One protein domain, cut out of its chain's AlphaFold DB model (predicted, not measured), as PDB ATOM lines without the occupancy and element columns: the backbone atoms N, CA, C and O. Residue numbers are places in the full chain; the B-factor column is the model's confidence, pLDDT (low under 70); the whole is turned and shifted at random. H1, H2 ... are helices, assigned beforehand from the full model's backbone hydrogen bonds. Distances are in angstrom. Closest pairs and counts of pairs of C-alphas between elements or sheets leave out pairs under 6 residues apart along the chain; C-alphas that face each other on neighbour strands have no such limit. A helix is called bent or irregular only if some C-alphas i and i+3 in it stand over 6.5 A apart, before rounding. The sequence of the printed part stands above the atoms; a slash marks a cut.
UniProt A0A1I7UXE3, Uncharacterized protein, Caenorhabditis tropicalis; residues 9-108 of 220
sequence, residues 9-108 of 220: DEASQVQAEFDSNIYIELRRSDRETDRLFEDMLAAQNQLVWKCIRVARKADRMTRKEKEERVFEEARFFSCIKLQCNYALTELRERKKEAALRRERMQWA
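Overview. This is residues 9 to 108 of the 220 residues of an uncharacterized protein of Caenorhabditis tropicalis (UniProt A0A1I7UXE3). This is a long helical hairpin, H3 folding back into H4, with two short helices, H1 and H2, strung along one side of it where each touches both long helices. H4 is much the longer arm and runs on past H3, and residues 93 to 108, of which 93 to 106 belong to H4, stick out free. The printed part has 100 residues with four named helices, in the order H1, H2, H3, H4, and no named strand; the class is all helix. It is only just loose, close to extended, with a radius of gyration of the C-alphas of 18.6 A, and its outline is a rod spanning 72 by 19 by 17 A.

Along the chain. Find C-alpha 9 at (309.236, 272.332, 71.664); from there H1 runs through residues 9 to 16. Next comes H2, residues 20 to 27, which is irregular: C-alphas 22 and 25 are 7.2 A apart. Go to C-alpha 32 at (276.575, 271.667, 81.073), where H3 begins; it covers residues 32 to 57 and 37.7 A. H4, residues 63 to 106, covers 64.4 A and ends with C-alpha 106 at (266.560, 293.799, 97.653).

Arrangement. Look first at H3 and H4, the hub, each touching three other helices. They form a helical hairpin, running opposite ways at a shallow tilt of 22 degrees; their closest C-alphas, those of Ala 55 and Lys 66, are 5.0 A apart. H4 touches H3 with residues 66 to 87 alone. H1 touches residues 70 to 78 of H4, the same way at a shallow tilt of 24 degrees, with the closest C-alphas, of Ala 11 and Ala 74, 5.9 A apart. It touches H3 with Gln 15 and Asn 45 closest, their C-alphas 6.6 A apart. H2 and H3 are also a helical hairpin, at a tilt of 36 degrees, only just steep, and the closest C-alphas, of Arg 27 and Arg 35, are 4.7 A apart. H2 touches H4 at a steep tilt of 57 degrees, with the C-alphas of Leu 26 and Leu 88 closest at 6.6 A. H1 and H2 are apart. In H1, H3 and H4 each O i to N i+4 pair is within hydrogen-bond range; in H2 it is 2 of 4.

Size, cuts and confidence. The C-alphas of Arg 60 and Ala 108, the two farthest apart, are 72.1 A apart. Without residues 93 to 108 the body spans 47 by 17 by 17 A. The printed part has no cut, and the three links between helices are tight. In the B-factor column you will find a mean pLDDT of 84.3 for the printed part, with residues 59 to 60 and 105 to 108 under 70.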
ATOM      1  N   ASP A   9     309.066 271.435  70.525       76.50
ATOM      2  CA  ASP A   9     309.236 272.332  71.664       76.50
ATOM      3  C   ASP A   9     308.121 273.384  71.718       76.50
ATOM      4  O   ASP A   9     307.574 273.620  72.791       76.50
ATOM      5  N   GLU A  10     307.684 273.933  70.587       76.31
ATOM      6  CA  GLU A  10     306.535 274.850  70.533       76.31
ATOM      7  C   GLU A  10     305.222 274.158  70.913       76.31
ATOM      8  O   GLU A  10     304.422 274.725  71.652       76.31
ATOM      9  N   ALA A  11     305.014 272.904  70.499       75.12
ATOM     10  CA  ALA A  11     303.855 272.131  70.960       75.12
ATOM     11  C   ALA A  11     303.878 271.916  72.486       75.12
ATOM     12  O   ALA A  11     302.835 271.948  73.139       75.12
ATOM     13  N   SER A  12     305.075 271.746  73.061       79.50
ATOM     14  CA  SER A  12     305.260 271.655  74.513       79.50
ATOM     15  C   SER A  12     305.004 273.003  75.205       79.50
ATOM     16  O   SER A  12     304.440 273.030  76.294       79.50
ATOM     17  N   GLN A  13     305.368 274.126  74.577       81.00
ATOM     18  CA  GLN A  13     305.104 275.473  75.100       81.00
ATOM     19  C   GLN A  13     303.610 275.800  75.117       81.00
ATOM     20  O   GLN A  13     303.101 276.212  76.153       81.00
ATOM     21  N   VAL A  14     302.892 275.539  74.019       75.06
ATOM     22  CA  VAL A  14     301.428 275.731  73.930       75.06
ATOM     23  C   VAL A  14     300.705 274.971  75.045       75.06
ATOM     24  O   VAL A  14     299.742 275.459  75.636       75.06
ATOM     25  N   GLN A  15     301.200 273.776  75.358       75.19
ATOM     26  CA  GLN A  15     300.674 272.924  76.411       75.19
ATOM     27  C   GLN A  15     301.021 273.439  77.818       75.19
ATOM     28  O   GLN A  15     300.185 273.356  78.718       75.19
ATOM     29  N   ALA A  16     302.220 273.991  78.019       77.62
ATOM     30  CA  ALA A  16     302.644 274.557  79.301       77.62
ATOM     31  C   ALA A  16     301.760 275.731  79.756       77.62
ATOM     32  O   ALA A  16     301.684 276.023  80.946       77.62
ATOM     33  N   GLU A  17     301.047 276.371  78.829       72.00
ATOM     34  CA  GLU A  17     300.061 277.403  79.142       72.00
ATOM     35  C   GLU A  17     298.727 276.854  79.690       72.00
ATOM     36  O   GLU A  17     297.794 277.631  79.917       72.00
ATOM     37  N   PHE A  18     298.573 275.534  79.832       79.62
ATOM     38  CA  PHE A  18     297.412 274.943  80.490       79.62
ATOM     39  C   PHE A  18     297.494 275.161  82.006       79.62
ATOM     40  O   PHE A  18     298.318 274.548  82.682       79.62
ATOM     41  N   ASP A  19     296.584 275.973  82.543       80.12
ATOM     42  CA  ASP A  19     296.397 276.140  83.984       80.12
ATOM     43  C   ASP A  19     295.007 275.638  84.394       80.12
ATOM     44  O   ASP A  19     293.985 276.263  84.103       80.12
ATOM     45  N   SER A  20     294.966 274.504  85.098       78.19
ATOM     46  CA  SER A  20     293.719 273.912  85.591       78.19
ATOM     47  C   SER A  20     292.971 274.821  86.567       78.19
ATOM     48  O   SER A  20     291.748 274.731  86.676       78.19
ATOM     49  N   ASN A  21     293.675 275.707  87.276       84.00
ATOM     50  CA  ASN A  21     293.054 276.595  88.255       84.00
ATOM     51  C   ASN A  21     292.239 277.696  87.577       84.00
ATOM     52  O   ASN A  21     291.202 278.090  88.106       84.00
ATOM     53  N   ILE A  22     292.655 278.154  86.392       84.75
ATOM     54  CA  ILE A  22     291.913 279.165  85.625       84.75
ATOM     55  C   ILE A  22     290.538 278.627  85.212       84.75
ATOM     56  O   ILE A  22     289.548 279.357  85.250       84.75
ATOM     57  N   TYR A  23     290.460 277.343  84.857       86.06
ATOM     58  CA  TYR A  23     289.241 276.717  84.340       86.06
ATOM     59  C   TYR A  23     288.360 276.076  85.421       86.06
ATOM     60  O   TYR A  23     287.262 275.609  85.118       86.06
ATOM     61  N   ILE A  24     288.767 276.113  86.697       86.31
ATOM     62  CA  ILE A  24     287.999 275.516  87.804       86.31
ATOM     63  C   ILE A  24     286.594 276.117  87.947       86.31
ATOM     64  O   ILE A  24     285.666 275.450  88.407       86.31
ATOM     65  N   GLU A  25     286.420 277.375  87.535       86.25
ATOM     66  CA  GLU A  25     285.116 278.035  87.546       86.25
ATOM     67  C   GLU A  25     284.150 277.426  86.524       86.25
ATOM     68  O   GLU A  25     282.962 277.332  86.817       86.25
ATOM     69  N   LEU A  26     284.646 276.976  85.363       89.88
ATOM     70  CA  LEU A  26     283.826 276.305  84.348       89.88
ATOM     71  C   LEU A  26     283.336 274.949  84.846       89.88
ATOM     72  O   LEU A  26     282.164 274.623  84.681       89.88
ATOM     73  N   ARG A  27     284.198 274.199  85.541       88.44
ATOM     74  CA  ARG A  27     283.830 272.923  86.173       88.44
ATOM     75  C   ARG A  27     282.691 273.075  87.183       88.44
ATOM     76  O   ARG A  27     281.874 272.173  87.342       88.44
ATOM     77  N   ARG A  28     282.647 274.213  87.876       88.12
ATOM     78  CA  ARG A  28     281.607 274.554  88.860       88.12
ATOM     79  C   ARG A  28     280.428 275.315  88.253       88.12
ATOM     80  O   ARG A  28     279.552 275.734  88.999       88.12
ATOM     81  N   SER A  29     280.422 275.543  86.941       89.62
ATOM     82  CA  SER A  29     279.304 276.197  86.268       89.62
ATOM     83  C   SER A  29     278.084 275.284  86.271       89.62
ATOM     84  O   SER A  29     278.193 274.070  86.077       89.62
ATOM     85  N   ASP A  30     276.906 275.880  86.426       86.75
ATOM     86  CA  ASP A  30     275.628 275.173  86.339       86.75
ATOM     87  C   ASP A  30     275.316 274.740  84.897       86.75
ATOM     88  O   ASP A  30     274.598 273.760  84.678       86.75
ATOM     89  N   ARG A  31     275.911 275.414  83.903       89.69
ATOM     90  CA  ARG A  31     275.713 275.118  82.483       89.69
ATOM     91  C   ARG A  31     276.569 273.927  82.058       89.69
ATOM     92  O   ARG A  31     277.791 273.952  82.158       89.69
ATOM     93  N   GLU A  32     275.919 272.904  81.514       91.44
ATOM     94  CA  GLU A  32     276.575 271.667  81.073       91.44
ATOM     95  C   GLU A  32     277.667 271.903  80.024       91.44
ATOM     96  O   GLU A  32     278.742 271.319  80.117       91.44
ATOM     97  N   THR A  33     277.438 272.816  79.077       90.19
ATOM     98  CA  THR A  33     278.420 273.139  78.030       90.19
ATOM     99  C   THR A  33     279.736 273.667  78.595       90.19
ATOM    100  O   THR A  33     280.794 273.354  78.060       90.19
ATOM    101  N   ASP A  34     279.688 274.436  79.685       90.94
ATOM    102  CA  ASP A  34     280.884 275.005  80.317       90.94
ATOM    103  C   ASP A  34     281.733 273.894  80.947       90.94
ATOM    104  O   ASP A  34     282.954 273.878  80.790       90.94
ATOM    105  N   ARG A  35     281.071 272.928  81.598       91.81
ATOM    106  CA  ARG A  35     281.718 271.739  82.165       91.81
ATOM    107  C   ARG A  35     282.349 270.880  81.067       91.81
ATOM    108  O   ARG A  35     283.520 270.531  81.169       91.81
ATOM    109  N   LEU A  36     281.615 270.638  79.977       92.56
ATOM    110  CA  LEU A  36     282.103 269.869  78.826       92.56
ATOM    111  C   LEU A  36     283.344 270.497  78.178       92.56
ATOM    112  O   LEU A  36     284.247 269.770  77.768       92.56
ATOM    113  N   PHE A  37     283.423 271.828  78.095       91.12
ATOM    114  CA  PHE A  37     284.609 272.497  77.559       91.12
ATOM    115  C   PHE A  37     285.855 272.263  78.418       91.12
ATOM    116  O   PHE A  37     286.926 272.013  77.865       91.12
ATOM    117  N   GLU A  38     285.727 272.306  79.747       92.38
ATOM    118  CA  GLU A  38     286.848 272.017  80.649       92.38
ATOM    119  C   GLU A  38     287.299 270.558  80.535       92.38
ATOM    120  O   GLU A  38     288.496 270.305  80.379       92.38
ATOM    121  N   ASP A  39     286.353 269.616  80.511       91.75
ATOM    122  CA  ASP A  39     286.640 268.189  80.339       91.75
ATOM    123  C   ASP A  39     287.340 267.913  79.002       91.75
ATOM    124  O   ASP A  39     288.352 267.207  78.946       91.75
ATOM    125  N   MET A  40     286.850 268.521  77.917       92.31
ATOM    126  CA  MET A  40     287.480 268.444  76.601       92.31
ATOM    127  C   MET A  40     288.900 269.017  76.614       92.31
ATOM    128  O   MET A  40     289.807 268.411  76.041       92.31
ATOM    129  N   LEU A  41     289.116 270.166  77.261       90.94
ATOM    130  CA  LEU A  41     290.434 270.795  77.329       90.94
ATOM    131  C   LEU A  41     291.425 269.921  78.107       90.94
ATOM    132  O   LEU A  41     292.566 269.744  77.675       90.94
ATOM    133  N   ALA A  42     290.982 269.340  79.221       90.44
ATOM    134  CA  ALA A  42     291.783 268.437  80.036       90.44
ATOM    135  C   ALA A  42     292.130 267.141  79.283       90.44
ATOM    136  O   ALA A  42     293.293 266.724  79.278       90.44
ATOM    137  N   ALA A  43     291.158 266.528  78.602       91.62
ATOM    138  CA  ALA A  43     291.380 265.336  77.784       91.62
ATOM    139  C   ALA A  43     292.351 265.620  76.627       91.62
ATOM    140  O   ALA A  43     293.292 264.856  76.391       91.62
ATOM    141  N   GLN A  44     292.184 266.761  75.956       91.75
ATOM    142  CA  GLN A  44     293.032 267.153  74.839       91.75
ATOM    143  C   GLN A  44     294.470 267.456  75.274       91.75
ATOM    144  O   GLN A  44     295.424 267.064  74.602       91.75
ATOM    145  N   ASN A  45     294.647 268.078  76.441       89.25
ATOM    146  CA  ASN A  45     295.959 268.288  77.049       89.25
ATOM    147  C   ASN A  45     296.710 266.954  77.259       89.25
ATOM    148  O   ASN A  45     297.889 266.818  76.920       89.25
ATOM    149  N   GLN A  46     296.014 265.932  77.765       89.56
ATOM    150  CA  GLN A  46     296.585 264.592  77.945       89.56
ATOM    151  C   GLN A  46     296.934 263.919  76.608       89.56
ATOM    152  O   GLN A  46     297.961 263.237  76.513       89.56
ATOM    153  N   LEU A  47     296.112 264.117  75.573       89.81
ATOM    154  CA  LEU A  47     296.367 263.601  74.226       89.81
ATOM    155  C   LEU A  47     297.630 264.211  73.615       89.81
ATOM    156  O   LEU A  47     298.490 263.463  73.145       89.81
ATOM    157  N   VAL A  48     297.814 265.530  73.722       87.06
ATOM    158  CA  VAL A  48     299.030 266.218  73.253       87.06
ATOM    159  C   VAL A  48     300.270 265.637  73.945       87.06
ATOM    160  O   VAL A  48     301.234 265.254  73.277       87.06
ATOM    161  N   TRP A  49     300.226 265.451  75.271       87.25
ATOM    162  CA  TRP A  49     301.306 264.804  76.032       87.25
ATOM    163  C   TRP A  49     301.623 263.392  75.554       87.25
ATOM    164  O   TRP A  49     302.794 263.000  75.454       87.25
ATOM    165  N   LYS A  50     300.585 262.601  75.280       88.31
ATOM    166  CA  LYS A  50     300.735 261.238  74.774       88.31
ATOM    167  C   LYS A  50     301.397 261.254  73.399       88.31
ATOM    168  O   LYS A  50     302.343 260.492  73.192       88.31
ATOM    169  N   CYS A  51     300.973 262.145  72.508       85.44
ATOM    170  CA  CYS A  51     301.554 262.301  71.179       85.44
ATOM    171  C   CYS A  51     303.021 262.735  71.245       85.44
ATOM    172  O   CYS A  51     303.856 262.080  70.621       85.44
ATOM    173  N   ILE A  52     303.374 263.721  72.078       85.00
ATOM    174  CA  ILE A  52     304.771 264.142  72.290       85.00
ATOM    175  C   ILE A  52     305.616 262.962  72.787       85.00
ATOM    176  O   ILE A  52     306.706 262.695  72.273       85.00
ATOM    177  N   ARG A  53     305.115 262.207  73.771       85.19
ATOM    178  CA  ARG A  53     305.833 261.052  74.329       85.19
ATOM    179  C   ARG A  53     306.056 259.953  73.290       85.19
ATOM    180  O   ARG A  53     307.142 259.379  73.249       85.19
ATOM    181  N   VAL A  54     305.046 259.651  72.475       83.81
ATOM    182  CA  VAL A  54     305.143 258.654  71.397       83.81
ATOM    183  C   VAL A  54     306.109 259.130  70.315       83.81
ATOM    184  O   VAL A  54     306.990 258.372  69.917       83.81
ATOM    185  N   ALA A  55     306.012 260.392  69.899       82.19
ATOM    186  CA  ALA A  55     306.900 261.003  68.916       82.19
ATOM    187  C   ALA A  55     308.377 260.940  69.346       82.19
ATOM    188  O   ALA A  55     309.239 260.600  68.534       82.19
ATOM    189  N   ARG A  56     308.667 261.178  70.634       81.31
ATOM    190  CA  ARG A  56     310.024 261.063  71.201       81.31
ATOM    191  C   ARG A  56     310.553 259.623  71.248       81.31
ATOM    192  O   ARG A  56     311.761 259.442  71.198       81.31
ATOM    193  N   LYS A  57     309.680 258.611  71.366       79.31
ATOM    194  CA  LYS A  57     310.065 257.196  71.559       79.31
ATOM    195  C   LYS A  57     310.018 256.328  70.298       79.31
ATOM    196  O   LYS A  57     310.562 255.231  70.306       79.31
ATOM    197  N   ALA A  58     309.303 256.737  69.256       72.00
ATOM    198  CA  ALA A  58     309.070 255.876  68.101       72.00
ATOM    199  C   ALA A  58     310.278 255.862  67.151       72.00
ATOM    200  O   ALA A  58     310.503 256.844  66.465       72.00
ATOM    201  N   ASP A  59     311.002 254.753  67.007       67.06
ATOM    202  CA  ASP A  59     312.124 254.672  66.043       67.06
ATOM    203  C   ASP A  59     311.682 254.512  64.577       67.06
ATOM    204  O   ASP A  59     312.456 254.764  63.660       67.06
ATOM    205  N   ARG A  60     310.426 254.110  64.334       67.44
ATOM    206  CA  ARG A  60     309.948 253.679  63.004       67.44
ATOM    207  C   ARG A  60     309.274 254.752  62.141       67.44
ATOM    208  O   ARG A  60     309.062 254.494  60.964       67.44
ATOM    209  N   MET A  61     308.910 255.911  62.693       72.06
ATOM    210  CA  MET A  61     308.263 256.992  61.925       72.06
ATOM    211  C   MET A  61     309.271 258.072  61.546       72.06
ATOM    212  O   MET A  61     310.190 258.367  62.322       72.06
ATOM    213  N   THR A  62     309.063 258.712  60.396       75.81
ATOM    214  CA  THR A  62     309.878 259.868  60.011       75.81
ATOM    215  C   THR A  62     309.645 261.019  60.993       75.81
ATOM    216  O   THR A  62     308.581 261.149  61.603       75.81
ATOM    217  N   ARG A  63     310.659 261.873  61.176       75.00
ATOM    218  CA  ARG A  63     310.560 263.056  62.050       75.00
ATOM    219  C   ARG A  63     309.332 263.916  61.722       75.00
ATOM    220  O   ARG A  63     308.654 264.373  62.634       75.00
ATOM    221  N   LYS A  64     309.020 264.052  60.432       79.56
ATOM    222  CA  LYS A  64     307.914 264.864  59.922       79.56
ATOM    223  C   LYS A  64     306.533 264.319  60.311       79.56
ATOM    224  O   LYS A  64     305.710 265.074  60.807       79.56
ATOM    225  N   GLU A  65     306.298 263.014  60.178       80.25
ATOM    226  CA  GLU A  65     305.008 262.389  60.544       80.25
ATOM    227  C   GLU A  65     304.723 262.472  62.053       80.25
ATOM    228  O   GLU A  65     303.579 262.595  62.493       80.25
ATOM    229  N   LYS A  66     305.783 262.404  62.867       78.12
ATOM    230  CA  LYS A  66     305.700 262.581  64.323       78.12
ATOM    231  C   LYS A  66     305.297 264.004  64.691       78.12
ATOM    232  O   LYS A  66     304.444 264.192  65.553       78.12
ATOM    233  N   GLU A  67     305.943 264.975  64.052       81.62
ATOM    234  CA  GLU A  67     305.682 266.397  64.237       81.62
ATOM    235  C   GLU A  67     304.243 266.733  63.811       81.62
ATOM    236  O   GLU A  67     303.504 267.303  64.608       81.62
ATOM    237  N   GLU A  68     303.793 266.287  62.633       83.94
ATOM    238  CA  GLU A  68     302.434 266.547  62.125       83.94
ATOM    239  C   GLU A  68     301.331 266.101  63.094       83.94
ATOM    240  O   GLU A  68     300.470 266.910  63.443       83.94
ATOM    241  N   ARG A  69     301.398 264.872  63.625       82.00
ATOM    242  CA  ARG A  69     300.410 264.397  64.611       82.00
ATOM    243  C   ARG A  69     300.400 265.224  65.888       82.00
ATOM    244  O   ARG A  69     299.341 265.514  66.430       82.00
ATOM    245  N   VAL A  70     301.571 265.594  66.399       85.06
ATOM    246  CA  VAL A  70     301.656 266.429  67.604       85.06
ATOM    247  C   VAL A  70     301.054 267.812  67.341       85.06
ATOM    248  O   VAL A  70     300.374 268.356  68.212       85.06
ATOM    249  N   PHE A  71     301.241 268.360  66.138       85.00
ATOM    250  CA  PHE A  71     300.683 269.660  65.770       85.00
ATOM    251  C   PHE A  71     299.181 269.667  65.587       85.00
ATOM    252  O   PHE A  71     298.546 270.645  65.982       85.00
ATOM    253  N   GLU A  72     298.607 268.623  65.003       87.31
ATOM    254  CA  GLU A  72     297.153 268.495  64.898       87.31
ATOM    255  C   GLU A  72     296.511 268.553  66.287       87.31
ATOM    256  O   GLU A  72     295.626 269.379  66.529       87.31
ATOM    257  N   GLU A  73     297.047 267.786  67.237       88.00
ATOM    258  CA  GLU A  73     296.533 267.762  68.605       88.00
ATOM    259  C   GLU A  73     296.767 269.088  69.349       88.00
ATOM    260  O   GLU A  73     295.887 269.551  70.080       88.00
ATOM    261  N   ALA A  74     297.920 269.742  69.152       85.88
ATOM    262  CA  ALA A  74     298.228 271.041  69.762       85.88
ATOM    263  C   ALA A  74     297.358 272.180  69.199       85.88
ATOM    264  O   ALA A  74     296.933 273.081  69.933       85.88
ATOM    265  N   ARG A  75     297.040 272.140  67.899       86.69
ATOM    266  CA  ARG A  75     296.082 273.065  67.279       86.69
ATOM    267  C   ARG A  75     294.691 272.863  67.850       86.69
ATOM    268  O   ARG A  75     294.049 273.843  68.224       86.69
ATOM    269  N   PHE A  76     294.251 271.613  67.970       86.94
ATOM    270  CA  PHE A  76     292.942 271.320  68.537       86.94
ATOM    271  C   PHE A  76     292.853 271.762  70.005       86.94
ATOM    272  O   PHE A  76     291.895 272.435  70.380       86.94
ATOM    273  N   PHE A  77     293.907 271.537  70.798       89.50
ATOM    274  CA  PHE A  77     294.028 272.091  72.151       89.50
ATOM    275  C   PHE A  77     293.850 273.616  72.169       89.50
ATOM    276  O   PHE A  77     293.069 274.142  72.960       89.50
ATOM    277  N   SER A  78     294.522 274.327  71.261       87.94
ATOM    278  CA  SER A  78     294.450 275.792  71.169       87.94
ATOM    279  C   SER A  78     293.036 276.283  70.832       87.94
ATOM    280  O   SER A  78     292.568 277.275  71.394       87.94
ATOM    281  N   CYS A  79     292.322 275.569  69.957       88.94
ATOM    282  CA  CYS A  79     290.925 275.857  69.635       88.94
ATOM    283  C   CYS A  79     290.007 275.675  70.852       88.94
ATOM    284  O   CYS A  79     289.198 276.558  71.135       88.94
ATOM    285  N   ILE A  80     290.146 274.573  71.596       89.12
ATOM    286  CA  ILE A  80     289.338 274.328  72.804       89.12
ATOM    287  C   ILE A  80     289.666 275.367  73.881       89.12
ATOM    288  O   ILE A  80     288.757 275.910  74.510       89.12
ATOM    289  N   LYS A  81     290.948 275.712  74.050       90.00
ATOM    290  CA  LYS A  81     291.403 276.745  74.988       90.00
ATOM    291  C   LYS A  81     290.730 278.087  74.708       90.00
ATOM    292  O   LYS A  81     290.272 278.755  75.634       90.00
ATOM    293  N   LEU A  82     290.630 278.467  73.434       90.94
ATOM    294  CA  LEU A  82     289.934 279.682  73.024       90.94
ATOM    295  C   LEU A  82     288.452 279.647  73.433       90.94
ATOM    296  O   LEU A  82     287.964 280.617  74.010       90.94
ATOM    297  N   GLN A  83     287.759 278.527  73.201       91.12
ATOM    298  CA  GLN A  83     286.357 278.362  73.608       91.12
ATOM    299  C   GLN A  83     286.183 278.435  75.132       91.12
ATOM    300  O   GLN A  83     285.293 279.132  75.615       91.12
ATOM    301  N   CYS A  84     287.081 277.814  75.901       90.81
ATOM    302  CA  CYS A  84     287.066 277.894  77.363       90.81
ATOM    303  C   CYS A  84     287.231 279.339  77.861       90.81
ATOM    304  O   CYS A  84     286.552 279.761  78.795       90.81
ATOM    305  N   ASN A  85     288.103 280.126  77.226       90.94
ATOM    306  CA  ASN A  85     288.303 281.530  77.590       90.94
ATOM    307  C   ASN A  85     287.054 282.386  77.310       90.94
ATOM    308  O   ASN A  85     286.712 283.260  78.113       90.94
ATOM    309  N   TYR A  86     286.352 282.124  76.205       92.06
ATOM    310  CA  TYR A  86     285.066 282.768  75.928       92.06
ATOM    311  C   TYR A  86     284.009 282.371  76.960       92.06
ATOM    312  O   TYR A  86     283.389 283.255  77.551       92.06
ATOM    313  N   ALA A  87     283.881 281.077  77.261       91.69
ATOM    314  CA  ALA A  87     282.947 280.580  78.268       91.69
ATOM    315  C   ALA A  87     283.216 281.183  79.659       91.69
ATOM    316  O   ALA A  87     282.281 281.555  80.366       91.69
ATOM    317  N   LEU A  88     284.486 281.359  80.044       91.75
ATOM    318  CA  LEU A  88     284.862 282.029  81.297       91.75
ATOM    319  C   LEU A  88     284.430 283.494  81.320       91.75
ATOM    320  O   LEU A  88     283.980 283.997  82.350       91.75
ATOM    321  N   THR A  89     284.578 284.188  80.195       92.88
ATOM    322  CA  THR A  89     284.166 285.591  80.077       92.88
ATOM    323  C   THR A  89     282.650 285.706  80.225       92.88
ATOM    324  O   THR A  89     282.178 286.469  81.067       92.88
ATOM    325  N   GLU A  90     281.898 284.858  79.524       93.62
ATOM    326  CA  GLU A  90     280.436 284.793  79.612       93.62
ATOM    327  C   GLU A  90     279.957 284.390  81.019       93.62
ATOM    328  O   GLU A  90     278.988 284.939  81.545       93.62
ATOM    329  N   LEU A  91     280.634 283.446  81.683       90.69
ATOM    330  CA  LEU A  91     280.340 283.066  83.070       90.69
ATOM    331  C   LEU A  91     280.495 284.265  84.017       90.69
ATOM    332  O   LEU A  91     279.652 284.485  84.892       90.69
ATOM    333  N   ARG A  92     281.563 285.051  83.853       90.00
ATOM    334  CA  ARG A  92     281.815 286.248  84.669       90.00
ATOM    335  C   ARG A  92     280.768 287.328  84.426       90.00
ATOM    336  O   ARG A  92     280.358 287.979  85.384       90.00
ATOM    337  N   GLU A  93     280.331 287.514  83.187       91.69
ATOM    338  CA  GLU A  93     279.252 288.444  82.843       91.69
ATOM    339  C   GLU A  93     277.930 288.019  83.487       91.69
ATOM    340  O   GLU A  93     277.342 288.805  84.231       91.69
ATOM    341  N   ARG A  94     277.544 286.743  83.356       87.69
ATOM    342  CA  ARG A  94     276.344 286.191  84.010       87.69
ATOM    343  C   ARG A  94     276.366 286.364  85.529       87.69
ATOM    344  O   ARG A  94     275.358 286.744  86.122       87.69
ATOM    345  N   LYS A  95     277.514 286.131  86.179       88.25
ATOM    346  CA  LYS A  95     277.666 286.349  87.630       88.25
ATOM    347  C   LYS A  95     277.469 287.821  88.014       88.25
ATOM    348  O   LYS A  95     276.826 288.094  89.027       88.25
ATOM    349  N   LYS A  96     277.991 288.761  87.218       90.56
ATOM    350  CA  LYS A  96     277.804 290.205  87.443       90.56
ATOM    351  C   LYS A  96     276.344 290.616  87.272       90.56
ATOM    352  O   LYS A  96     275.816 291.327  88.120       90.56
ATOM    353  N   GLU A  97     275.680 290.143  86.223       88.69
ATOM    354  CA  GLU A  97     274.262 290.428  85.981       88.69
ATOM    355  C   GLU A  97     273.365 289.859  87.082       88.69
ATOM    356  O   GLU A  97     272.458 290.543  87.557       88.69
ATOM    357  N   ALA A  98     273.644 288.638  87.544       86.00
ATOM    358  CA  ALA A  98     272.923 288.035  88.658       86.00
ATOM    359  C   ALA A  98     273.098 288.837  89.957       86.00
ATOM    360  O   ALA A  98     272.126 289.025  90.687       86.00
ATOM    361  N   ALA A  99     274.306 289.339  90.235       86.44
ATOM    362  CA  ALA A  99     274.559 290.204  91.387       86.44
ATOM    363  C   ALA A  99     273.763 291.517  91.293       86.44
ATOM    364  O   ALA A  99     273.029 291.841  92.222       86.44
ATOM    365  N   LEU A 100     273.811 292.198  90.141       86.38
ATOM    366  CA  LEU A 100     273.044 293.426  89.892       86.38
ATOM    367  C   LEU A 100     271.530 293.204  90.006       86.38
ATOM    368  O   LEU A 100     270.799 294.073  90.477       86.38
ATOM    369  N   ARG A 101     271.031 292.041  89.571       82.31
ATOM    370  CA  ARG A 101     269.609 291.700  89.689       82.31
ATOM    371  C   ARG A 101     269.193 291.478  91.142       82.31
ATOM    372  O   ARG A 101     268.122 291.941  91.519       82.31
ATOM    373  N   ARG A 102     270.019 290.790  91.939       82.94
ATOM    374  CA  ARG A 102     269.764 290.599  93.377       82.94
ATOM    375  C   ARG A 102     269.756 291.925  94.118       82.94
ATOM    376  O   ARG A 102     268.840 292.157  94.892       82.94
ATOM    377  N   GLU A 103     270.724 292.790  93.828       79.12
ATOM    378  CA  GLU A 103     270.779 294.139  94.385       79.12
ATOM    379  C   GLU A 103     269.482 294.890  94.069       79.12
ATOM    380  O   GLU A 103     268.783 295.300  94.976       79.12
ATOM    381  N   ARG A 104     269.033 294.931  92.811       75.12
ATOM    382  CA  ARG A 104     267.757 295.592  92.467       75.12
ATOM    383  C   ARG A 104     266.517 295.006  93.150       75.12
ATOM    384  O   ARG A 104     265.583 295.752  93.404       75.12
ATOM    385  N   MET A 105     266.477 293.694  93.394       67.00
ATOM    386  CA  MET A 105     265.343 293.052  94.074       67.00
ATOM    387  C   MET A 105     265.315 293.357  95.572       67.00
ATOM    388  O   MET A 105     264.239 293.593  96.103       67.00
ATOM    389  N   GLN A 106     266.474 293.432  96.232       66.06
ATOM    390  CA  GLN A 106     266.560 293.799  97.653       66.06
ATOM    391  C   GLN A 106     266.067 295.224  97.932       66.06
ATOM    392  O   GLN A 106     265.611 295.506  99.028       66.06
ATOM    393  N   TRP A 107     266.130 296.113  96.940       57.25
ATOM    394  CA  TRP A 107     265.608 297.478  97.050       57.25
ATOM    395  C   TRP A 107     264.110 297.578  96.717       57.25
ATOM    396  O   TRP A 107     263.525 298.645  96.865       57.25
ATOM    397  N   ALA A 108     263.497 296.499  96.217       55.47
ATOM    398  CA  ALA A 108     262.111 296.472  95.752       55.47
ATOM    399  C   ALA A 108     261.156 295.716  96.691       55.47
ATOM    400  O   ALA A 108     259.952 295.735  96.445       55.47
TER     401      ALA A 108